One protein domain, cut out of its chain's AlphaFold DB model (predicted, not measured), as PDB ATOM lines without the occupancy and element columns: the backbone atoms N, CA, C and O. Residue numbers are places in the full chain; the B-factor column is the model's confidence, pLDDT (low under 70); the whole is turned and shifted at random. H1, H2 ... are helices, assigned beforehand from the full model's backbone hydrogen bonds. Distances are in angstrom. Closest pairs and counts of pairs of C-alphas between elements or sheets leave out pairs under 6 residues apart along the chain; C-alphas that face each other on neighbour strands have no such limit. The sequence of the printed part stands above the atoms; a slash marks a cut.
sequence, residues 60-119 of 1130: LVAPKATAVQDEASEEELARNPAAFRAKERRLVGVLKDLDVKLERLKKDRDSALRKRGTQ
ATOM      1  N   LEU A  60       4.898  18.065 -41.848       49.66
ATOM      2  CA  LEU A  60       4.473  18.223 -43.243       49.66
ATOM      3  C   LEU A  60       5.649  18.077 -44.216       49.66
ATOM      4  O   LEU A  60       5.450  17.598 -45.327       49.66
ATOM      5  N   VAL A  61       6.864  18.456 -43.804       48.12
ATOM      6  CA  VAL A  61       8.080  18.291 -44.617       48.12
ATOM      7  C   VAL A  61       8.535  16.832 -44.658       48.12
ATOM      8  O   VAL A  61       8.847  16.351 -45.741       48.12
ATOM      9  N   ALA A  62       8.528  16.105 -43.532       43.44
ATOM     10  CA  ALA A  62       8.990  14.715 -43.522       43.44
ATOM     11  C   ALA A  62       8.152  13.784 -44.434       43.44
ATOM     12  O   ALA A  62       8.754  13.137 -45.286       43.44
ATOM     13  N   PRO A  63       6.799  13.763 -44.379       45.28
ATOM     14  CA  PRO A  63       6.017  12.859 -45.226       45.28
ATOM     15  C   PRO A  63       5.921  13.305 -46.688       45.28
ATOM     16  O   PRO A  63       5.679  12.475 -47.549       45.28
ATOM     17  N   LYS A  64       6.098  14.600 -47.005       46.44
ATOM     18  CA  LYS A  64       6.144  15.055 -48.409       46.44
ATOM     19  C   LYS A  64       7.504  14.864 -49.076       46.44
ATOM     20  O   LYS A  64       7.557  14.906 -50.299       46.44
ATOM     21  N   ALA A  65       8.576  14.662 -48.311       43.97
ATOM     22  CA  ALA A  65       9.850  14.227 -48.871       43.97
ATOM     23  C   ALA A  65       9.778  12.752 -49.299       43.97
ATOM     24  O   ALA A  65      10.165  12.443 -50.422       43.97
ATOM     25  N   THR A  66       9.212  11.874 -48.458       48.41
ATOM     26  CA  THR A  66       9.045  10.451 -48.803       48.41
ATOM     27  C   THR A  66       7.945  10.236 -49.836       48.41
ATOM     28  O   THR A  66       8.196   9.551 -50.811       48.41
ATOM     29  N   ALA A  67       6.785  10.902 -49.743       45.78
ATOM     30  CA  ALA A  67       5.682  10.678 -50.691       45.78
ATOM     31  C   ALA A  67       6.030  10.988 -52.162       45.78
ATOM     32  O   ALA A  67       5.400  10.455 -53.066       45.78
ATOM     33  N   VAL A  68       7.046  11.821 -52.426       51.09
ATOM     34  CA  VAL A  68       7.556  12.056 -53.793       51.09
ATOM     35  C   VAL A  68       8.382  10.867 -54.314       51.09
ATOM     36  O   VAL A  68       8.496  10.702 -55.525       51.09
ATOM     37  N   GLN A  69       8.926  10.038 -53.419       49.28
ATOM     38  CA  GLN A  69       9.560   8.749 -53.708       49.28
ATOM     39  C   GLN A  69       8.525   7.606 -53.698       49.28
ATOM     40  O   GLN A  69       8.543   6.780 -54.601       49.28
ATOM     41  N   ASP A  70       7.581   7.603 -52.748       49.34
ATOM     42  CA  ASP A  70       6.572   6.543 -52.572       49.34
ATOM     43  C   ASP A  70       5.509   6.496 -53.702       49.34
ATOM     44  O   ASP A  70       4.865   5.466 -53.896       49.34
ATOM     45  N   GLU A  71       5.287   7.598 -54.435       49.12
ATOM     46  CA  GLU A  71       4.289   7.688 -55.526       49.12
ATOM     47  C   GLU A  71       4.838   7.366 -56.934       49.12
ATOM     48  O   GLU A  71       4.048   7.283 -57.876       49.12
ATOM     49  N   ALA A  72       6.151   7.176 -57.106       51.62
ATOM     50  CA  ALA A  72       6.761   6.804 -58.387       51.62
ATOM     51  C   ALA A  72       7.364   5.398 -58.292       51.62
ATOM     52  O   ALA A  72       8.176   5.134 -57.407       51.62
ATOM     53  N   SER A  73       7.007   4.491 -59.207       67.50
ATOM     54  CA  SER A  73       7.658   3.177 -59.246       67.50
ATOM     55  C   SER A  73       9.141   3.326 -59.595       67.50
ATOM     56  O   SER A  73       9.530   4.248 -60.315       67.50
ATOM     57  N   GLU A  74       9.976   2.393 -59.132       70.12
ATOM     58  CA  GLU A  74      11.412   2.370 -59.458       70.12
ATOM     59  C   GLU A  74      11.645   2.380 -60.979       70.12
ATOM     60  O   GLU A  74      12.573   3.015 -61.480       70.12
ATOM     61  N   GLU A  75      10.730   1.759 -61.727       71.44
ATOM     62  CA  GLU A  75      10.726   1.738 -63.184       71.44
ATOM     63  C   GLU A  75      10.397   3.111 -63.810       71.44
ATOM     64  O   GLU A  75      11.024   3.500 -64.794       71.44
ATOM     65  N   GLU A  76       9.469   3.893 -63.244       62.22
ATOM     66  CA  GLU A  76       9.202   5.270 -63.695       62.22
ATOM     67  C   GLU A  76      10.344   6.224 -63.301       62.22
ATOM     68  O   GLU A  76      10.738   7.090 -64.091       62.22
ATOM     69  N   LEU A  77      10.937   6.024 -62.119       66.50
ATOM     70  CA  LEU A  77      12.093   6.780 -61.638       66.50
ATOM     71  C   LEU A  77      13.326   6.569 -62.535       66.50
ATOM     72  O   LEU A  77      13.993   7.541 -62.893       66.50
ATOM     73  N   ALA A  78      13.587   5.323 -62.945       73.00
ATOM     74  CA  ALA A  78      14.640   4.977 -63.898       73.00
ATOM     75  C   ALA A  78      14.372   5.551 -65.301       73.00
ATOM     76  O   ALA A  78      15.292   6.044 -65.955       73.00
ATOM     77  N   ARG A  79      13.111   5.541 -65.756       82.88
ATOM     78  CA  ARG A  79      12.711   6.063 -67.075       82.88
ATOM     79  C   ARG A  79      12.720   7.594 -67.168       82.88
ATOM     80  O   ARG A  79      12.831   8.111 -68.277       82.88
ATOM     81  N   ASN A  80      12.587   8.343 -66.063       79.81
ATOM     82  CA  ASN A  80      12.533   9.815 -66.123       79.81
ATOM     83  C   ASN A  80      13.213  10.569 -64.945       79.81
ATOM     84  O   ASN A  80      12.588  11.402 -64.272       79.81
ATOM     85  N   PRO A  81      14.529  10.372 -64.716       75.38
ATOM     86  CA  PRO A  81      15.267  11.029 -63.630       75.38
ATOM     87  C   PRO A  81      15.339  12.561 -63.773       75.38
ATOM     88  O   PRO A  81      15.525  13.274 -62.781       75.38
ATOM     89  N   ALA A  82      15.165  13.097 -64.987       66.62
ATOM     90  CA  ALA A  82      15.085  14.536 -65.231       66.62
ATOM     91  C   ALA A  82      13.813  15.151 -64.620       66.62
ATOM     92  O   ALA A  82      13.897  16.165 -63.919       66.62
ATOM     93  N   ALA A  83      12.649  14.513 -64.806       67.12
ATOM     94  CA  ALA A  83      11.391  14.959 -64.212       67.12
ATOM     95  C   ALA A  83      11.424  14.913 -62.674       67.12
ATOM     96  O   ALA A  83      10.928  15.836 -62.021       67.12
ATOM     97  N   PHE A  84      12.062  13.894 -62.085       67.19
ATOM     98  CA  PHE A  84      12.246  13.808 -60.634       67.19
ATOM     99  C   PHE A  84      13.109  14.964 -60.101       67.19
ATOM    100  O   PHE A  84      12.660  15.730 -59.246       67.19
ATOM    101  N   ARG A  85      14.298  15.182 -60.683       73.69
ATOM    102  CA  ARG A  85      15.194  16.302 -60.327       73.69
ATOM    103  C   ARG A  85      14.536  17.675 -60.537       73.69
ATOM    104  O   ARG A  85      14.821  18.617 -59.799       73.69
ATOM    105  N   ALA A  86      13.628  17.816 -61.506       72.31
ATOM    106  CA  ALA A  86      12.849  19.039 -61.701       72.31
ATOM    107  C   ALA A  86      11.798  19.260 -60.590       72.31
ATOM    108  O   ALA A  86      11.679  20.380 -60.082       72.31
ATOM    109  N   LYS A  87      11.073  18.209 -60.171       75.81
ATOM    110  CA  LYS A  87      10.153  18.249 -59.015       75.81
ATOM    111  C   LYS A  87      10.910  18.588 -57.720       75.81
ATOM    112  O   LYS A  87      10.485  19.473 -56.978       75.81
ATOM    113  N   GLU A  88      12.067  17.964 -57.500       75.00
ATOM    114  CA  GLU A  88      12.953  18.206 -56.354       75.00
ATOM    115  C   GLU A  88      13.422  19.671 -56.278       75.00
ATOM    116  O   GLU A  88      13.212  20.336 -55.261       75.00
ATOM    117  N   ARG A  89      13.977  20.225 -57.369       77.56
ATOM    118  CA  ARG A  89      14.405  21.640 -57.423       77.56
ATOM    119  C   ARG A  89      13.258  22.604 -57.107       77.56
ATOM    120  O   ARG A  89      13.473  23.581 -56.388       77.56
ATOM    121  N   ARG A  90      12.041  22.329 -57.598       76.31
ATOM    122  CA  ARG A  90      10.840  23.130 -57.291       76.31
ATOM    123  C   ARG A  90      10.481  23.057 -55.802       76.31
ATOM    124  O   ARG A  90      10.244  24.101 -55.196       76.31
ATOM    125  N   LEU A  91      10.511  21.870 -55.190       77.25
ATOM    126  CA  LEU A  91      10.260  21.691 -53.753       77.25
ATOM    127  C   LEU A  91      11.302  22.426 -52.890       77.25
ATOM    128  O   LEU A  91      10.933  23.175 -51.985       77.25
ATOM    129  N   VAL A  92      12.593  22.285 -53.207       80.19
ATOM    130  CA  VAL A  92      13.690  22.998 -52.524       80.19
ATOM    131  C   VAL A  92      13.556  24.518 -52.676       80.19
ATOM    132  O   VAL A  92      13.804  25.253 -51.719       80.19
ATOM    133  N   GLY A  93      13.120  25.000 -53.845       85.06
ATOM    134  CA  GLY A  93      12.790  26.407 -54.073       85.06
ATOM    135  C   GLY A  93      11.688  26.905 -53.135       85.06
ATOM    136  O   GLY A  93      11.907  27.854 -52.385       85.06
ATOM    137  N   VAL A  94      10.539  26.220 -53.105       80.19
ATOM    138  CA  VAL A  94       9.392  26.571 -52.243       80.19
ATOM    139  C   VAL A  94       9.759  26.563 -50.753       80.19
ATOM    140  O   VAL A  94       9.309  27.439 -50.012       80.19
ATOM    141  N   LEU A  95      10.604  25.627 -50.304       79.12
ATOM    142  CA  LEU A  95      11.075  25.571 -48.915       79.12
ATOM    143  C   LEU A  95      11.976  26.765 -48.554       79.12
ATOM    144  O   LEU A  95      11.736  27.418 -47.536       79.12
ATOM    145  N   LYS A  96      12.951  27.116 -49.407       85.44
ATOM    146  CA  LYS A  96      13.790  28.319 -49.219       85.44
ATOM    147  C   LYS A  96      12.943  29.593 -49.176       85.44
ATOM    148  O   LYS A  96      13.164  30.471 -48.342       85.44
ATOM    149  N   ASP A  97      11.943  29.675 -50.047       79.75
ATOM    150  CA  ASP A  97      11.050  30.825 -50.150       79.75
ATOM    151  C   ASP A  97      10.143  30.968 -48.908       79.75
ATOM    152  O   ASP A  97       9.885  32.080 -48.434       79.75
ATOM    153  N   LEU A  98       9.719  29.843 -48.316       77.75
ATOM    154  CA  LEU A  98       8.998  29.800 -47.042       77.75
ATOM    155  C   LEU A  98       9.870  30.282 -45.872       77.75
ATOM    156  O   LEU A  98       9.405  31.102 -45.074       77.75
ATOM    157  N   ASP A  99      11.130  29.850 -45.787       81.00
ATOM    158  CA  ASP A  99      12.059  30.304 -44.743       81.00
ATOM    159  C   ASP A  99      12.341  31.812 -44.838       81.00
ATOM    160  O   ASP A  99      12.273  32.515 -43.826       81.00
ATOM    161  N   VAL A 100      12.538  32.358 -46.046       83.81
ATOM    162  CA  VAL A 100      12.683  33.814 -46.259       83.81
ATOM    163  C   VAL A 100      11.419  34.579 -45.834       83.81
ATOM    164  O   VAL A 100      11.511  35.667 -45.253       83.81
ATOM    165  N   LYS A 101      10.224  34.021 -46.062       87.94
ATOM    166  CA  LYS A 101       8.950  34.609 -45.608       87.94
ATOM    167  C   LYS A 101       8.807  34.556 -44.077       87.94
ATOM    168  O   LYS A 101       8.391  35.550 -43.476       87.94
ATOM    169  N   LEU A 102       9.222  33.466 -43.427       82.94
ATOM    170  CA  LEU A 102       9.245  33.329 -41.961       82.94
ATOM    171  C   LEU A 102      10.272  34.268 -41.296       82.94
ATOM    172  O   LEU A 102       9.974  34.888 -40.271       82.94
ATOM    173  N   GLU A 103      11.449  34.432 -41.900       88.19
ATOM    174  CA  GLU A 103      12.482  35.414 -41.540       88.19
ATOM    175  C   GLU A 103      11.938  36.852 -41.556       88.19
ATOM    176  O   GLU A 103      12.083  37.591 -40.575       88.19
ATOM    177  N   ARG A 104      11.273  37.252 -42.652       88.56
ATOM    178  CA  ARG A 104      10.648  38.580 -42.788       88.56
ATOM    179  C   ARG A 104       9.555  38.787 -41.734       88.56
ATOM    180  O   ARG A 104       9.593  39.782 -41.012       88.56
ATOM    181  N   LEU A 105       8.667  37.808 -41.542       86.69
ATOM    182  CA  LEU A 105       7.607  37.860 -40.527       86.69
ATOM    183  C   LEU A 105       8.159  37.989 -39.092       86.69
ATOM    184  O   LEU A 105       7.583  38.699 -38.263       86.69
ATOM    185  N   LYS A 106       9.295  37.348 -38.788       91.56
ATOM    186  CA  LYS A 106      10.016  37.507 -37.514       91.56
ATOM    187  C   LYS A 106      10.569  38.932 -37.358       91.56
ATOM    188  O   LYS A 106      10.313  39.562 -36.331       91.56
ATOM    189  N   LYS A 107      11.255  39.461 -38.378       91.06
ATOM    190  CA  LYS A 107      11.808  40.833 -38.405       91.06
ATOM    191  C   LYS A 107      10.711  41.901 -38.234       91.06
ATOM    192  O   LYS A 107      10.876  42.836 -37.441       91.06
ATOM    193  N   ASP A 108       9.552  41.718 -38.867       88.56
ATOM    194  CA  ASP A 108       8.374  42.581 -38.702       88.56
ATOM    195  C   ASP A 108       7.749  42.470 -37.305       88.56
ATOM    196  O   ASP A 108       7.429  43.485 -36.675       88.56
ATOM    197  N   ARG A 109       7.612  41.248 -36.771       84.19
ATOM    198  CA  ARG A 109       7.097  41.010 -35.414       84.19
ATOM    199  C   ARG A 109       7.975  41.674 -34.360       84.19
ATOM    200  O   ARG A 109       7.442  42.356 -33.484       84.19
ATOM    201  N   ASP A 110       9.291  41.525 -34.453       89.06
ATOM    202  CA  ASP A 110      10.233  42.122 -33.504       89.06
ATOM    203  C   ASP A 110      10.234  43.656 -33.619       89.06
ATOM    204  O   ASP A 110      10.209  44.355 -32.602       89.06
ATOM    205  N   SER A 111      10.104  44.201 -34.833       81.06
ATOM    206  CA  SER A 111       9.887  45.636 -35.069       81.06
ATOM    207  C   SER A 111       8.576  46.149 -34.450       81.06
ATOM    208  O   SER A 111       8.550  47.202 -33.806       81.06
ATOM    209  N   ALA A 112       7.480  45.395 -34.576       89.12
ATOM    210  CA  ALA A 112       6.181  45.717 -33.982       89.12
ATOM    211  C   ALA A 112       6.146  45.530 -32.451       89.12
ATOM    212  O   ALA A 112       5.349  46.180 -31.763       89.12
ATOM    213  N   LEU A 113       6.991  44.658 -31.895       87.88
ATOM    214  CA  LEU A 113       7.188  44.506 -30.453       87.88
ATOM    215  C   LEU A 113       8.053  45.639 -29.888       87.88
ATOM    216  O   LEU A 113       7.654  46.229 -28.885       87.88
ATOM    217  N   ARG A 114       9.145  46.033 -30.561       89.50
ATOM    218  CA  ARG A 114       9.943  47.225 -30.207       89.50
ATOM    219  C   ARG A 114       9.073  48.489 -30.203       89.50
ATOM    220  O   ARG A 114       9.026  49.180 -29.189       89.50
ATOM    221  N   LYS A 115       8.292  48.734 -31.266       92.75
ATOM    222  CA  LYS A 115       7.358  49.880 -31.362       92.75
ATOM    223  C   LYS A 115       6.288  49.884 -30.257       92.75
ATOM    224  O   LYS A 115       5.999  50.935 -29.688       92.75
ATOM    225  N   ARG A 116       5.722  48.725 -29.889       88.62
ATOM    226  CA  ARG A 116       4.776  48.628 -28.753       88.62
ATOM    227  C   ARG A 116       5.467  48.758 -27.390       88.62
ATOM    228  O   ARG A 116       4.869  49.300 -26.460       88.62
ATOM    229  N   GLY A 117       6.721  48.323 -27.277       94.12
ATOM    230  CA  GLY A 117       7.580  48.522 -26.110       94.12
ATOM    231  C   GLY A 117       7.818  50.003 -25.827       94.12
ATOM    232  O   GLY A 117       7.434  50.480 -24.759       94.12
ATOM    233  N   THR A 118       8.339  50.750 -26.803       87.25
ATOM    234  CA  THR A 118       8.611  52.191 -26.660       87.25
ATOM    235  C   THR A 118       7.335  53.007 -26.440       87.25
ATOM    236  O   THR A 118       7.331  53.917 -25.614       87.25
ATOM    237  N   GLN A 119       6.204  52.649 -27.063       90.19
ATOM    238  CA  GLN A 119       4.901  53.253 -26.742       90.19
ATOM    239  C   GLN A 119       4.463  52.982 -25.291       90.19
ATOM    240  O   GLN A 119       4.034  53.907 -24.592       90.19
TER     241      GLN A 119
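What this domain is: This is residues 60 to 119 of the 1130 residues of an uncharacterized protein of Ectocarpus siliculosus (UniProt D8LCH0). The model is a long hook: the single long helix H3 makes the shaft, the short helix H2 sits across the turn at one end, and H1 folds back along the first part of H3 with a gap between them. The far part of the shaft, residues 96 to 119, sticks out alone and makes much of the length. The printed part has 60 residues with three named helices, H1, H2 and H3 in that order, and no named strand; the class is all helix. It is extended, with a radius of gyration of the C-alphas of 19.0 A, and its C-alphas span 63 by 19 by 7 A, a rod in outline.

How they stand to each other: H1, residues 60 to 70, and H2, residues 74 to 79, are apart, though a tight link of 3 residues joins them. A tight link of 1 residue leads from H2 to H3, residues 81 to 119. H2 and H3 are close but not clearly touching, with 1 pair of C-alphas within 8 A, the closest being those of Leu 77 and Phe 84 at 7.1 A. Their lines stand about perpendicular, at 77 degrees. H1 and H3 are near each other, with no pair of C-alphas within 8 A but 9 pairs within 10 A. In H2 and H3 every O i to N i+4 pair is within hydrogen-bond range; in H1 5 of 7 are.

Where its parts are: H1 begins at C-alpha 60, (4.473, 18.223, -43.243), and measures 15.1 A from first to last C-alpha; y falls to 6.543 at C-alpha 70. H2 measures 8.6 A. H3 runs 57.0 A, from C-alpha 81 at (15.267, 11.029, -63.630) to C-alpha 119 at (4.901, 53.253, -26.742).

The domain as a whole: The C-alphas farthest apart are those of Glu 75 and Gln 119, at 63.4 A. The printed part has no cut and no long link. Residues 78 to 83, of which 81 to 83 belong to H3, stand free, as do residues 96 to 119 of H3. Mean pLDDT of the printed part is 73.5; residues 60 to 73, 76 to 77 and 82 to 84 are under 70, and H1 has a mean of 47.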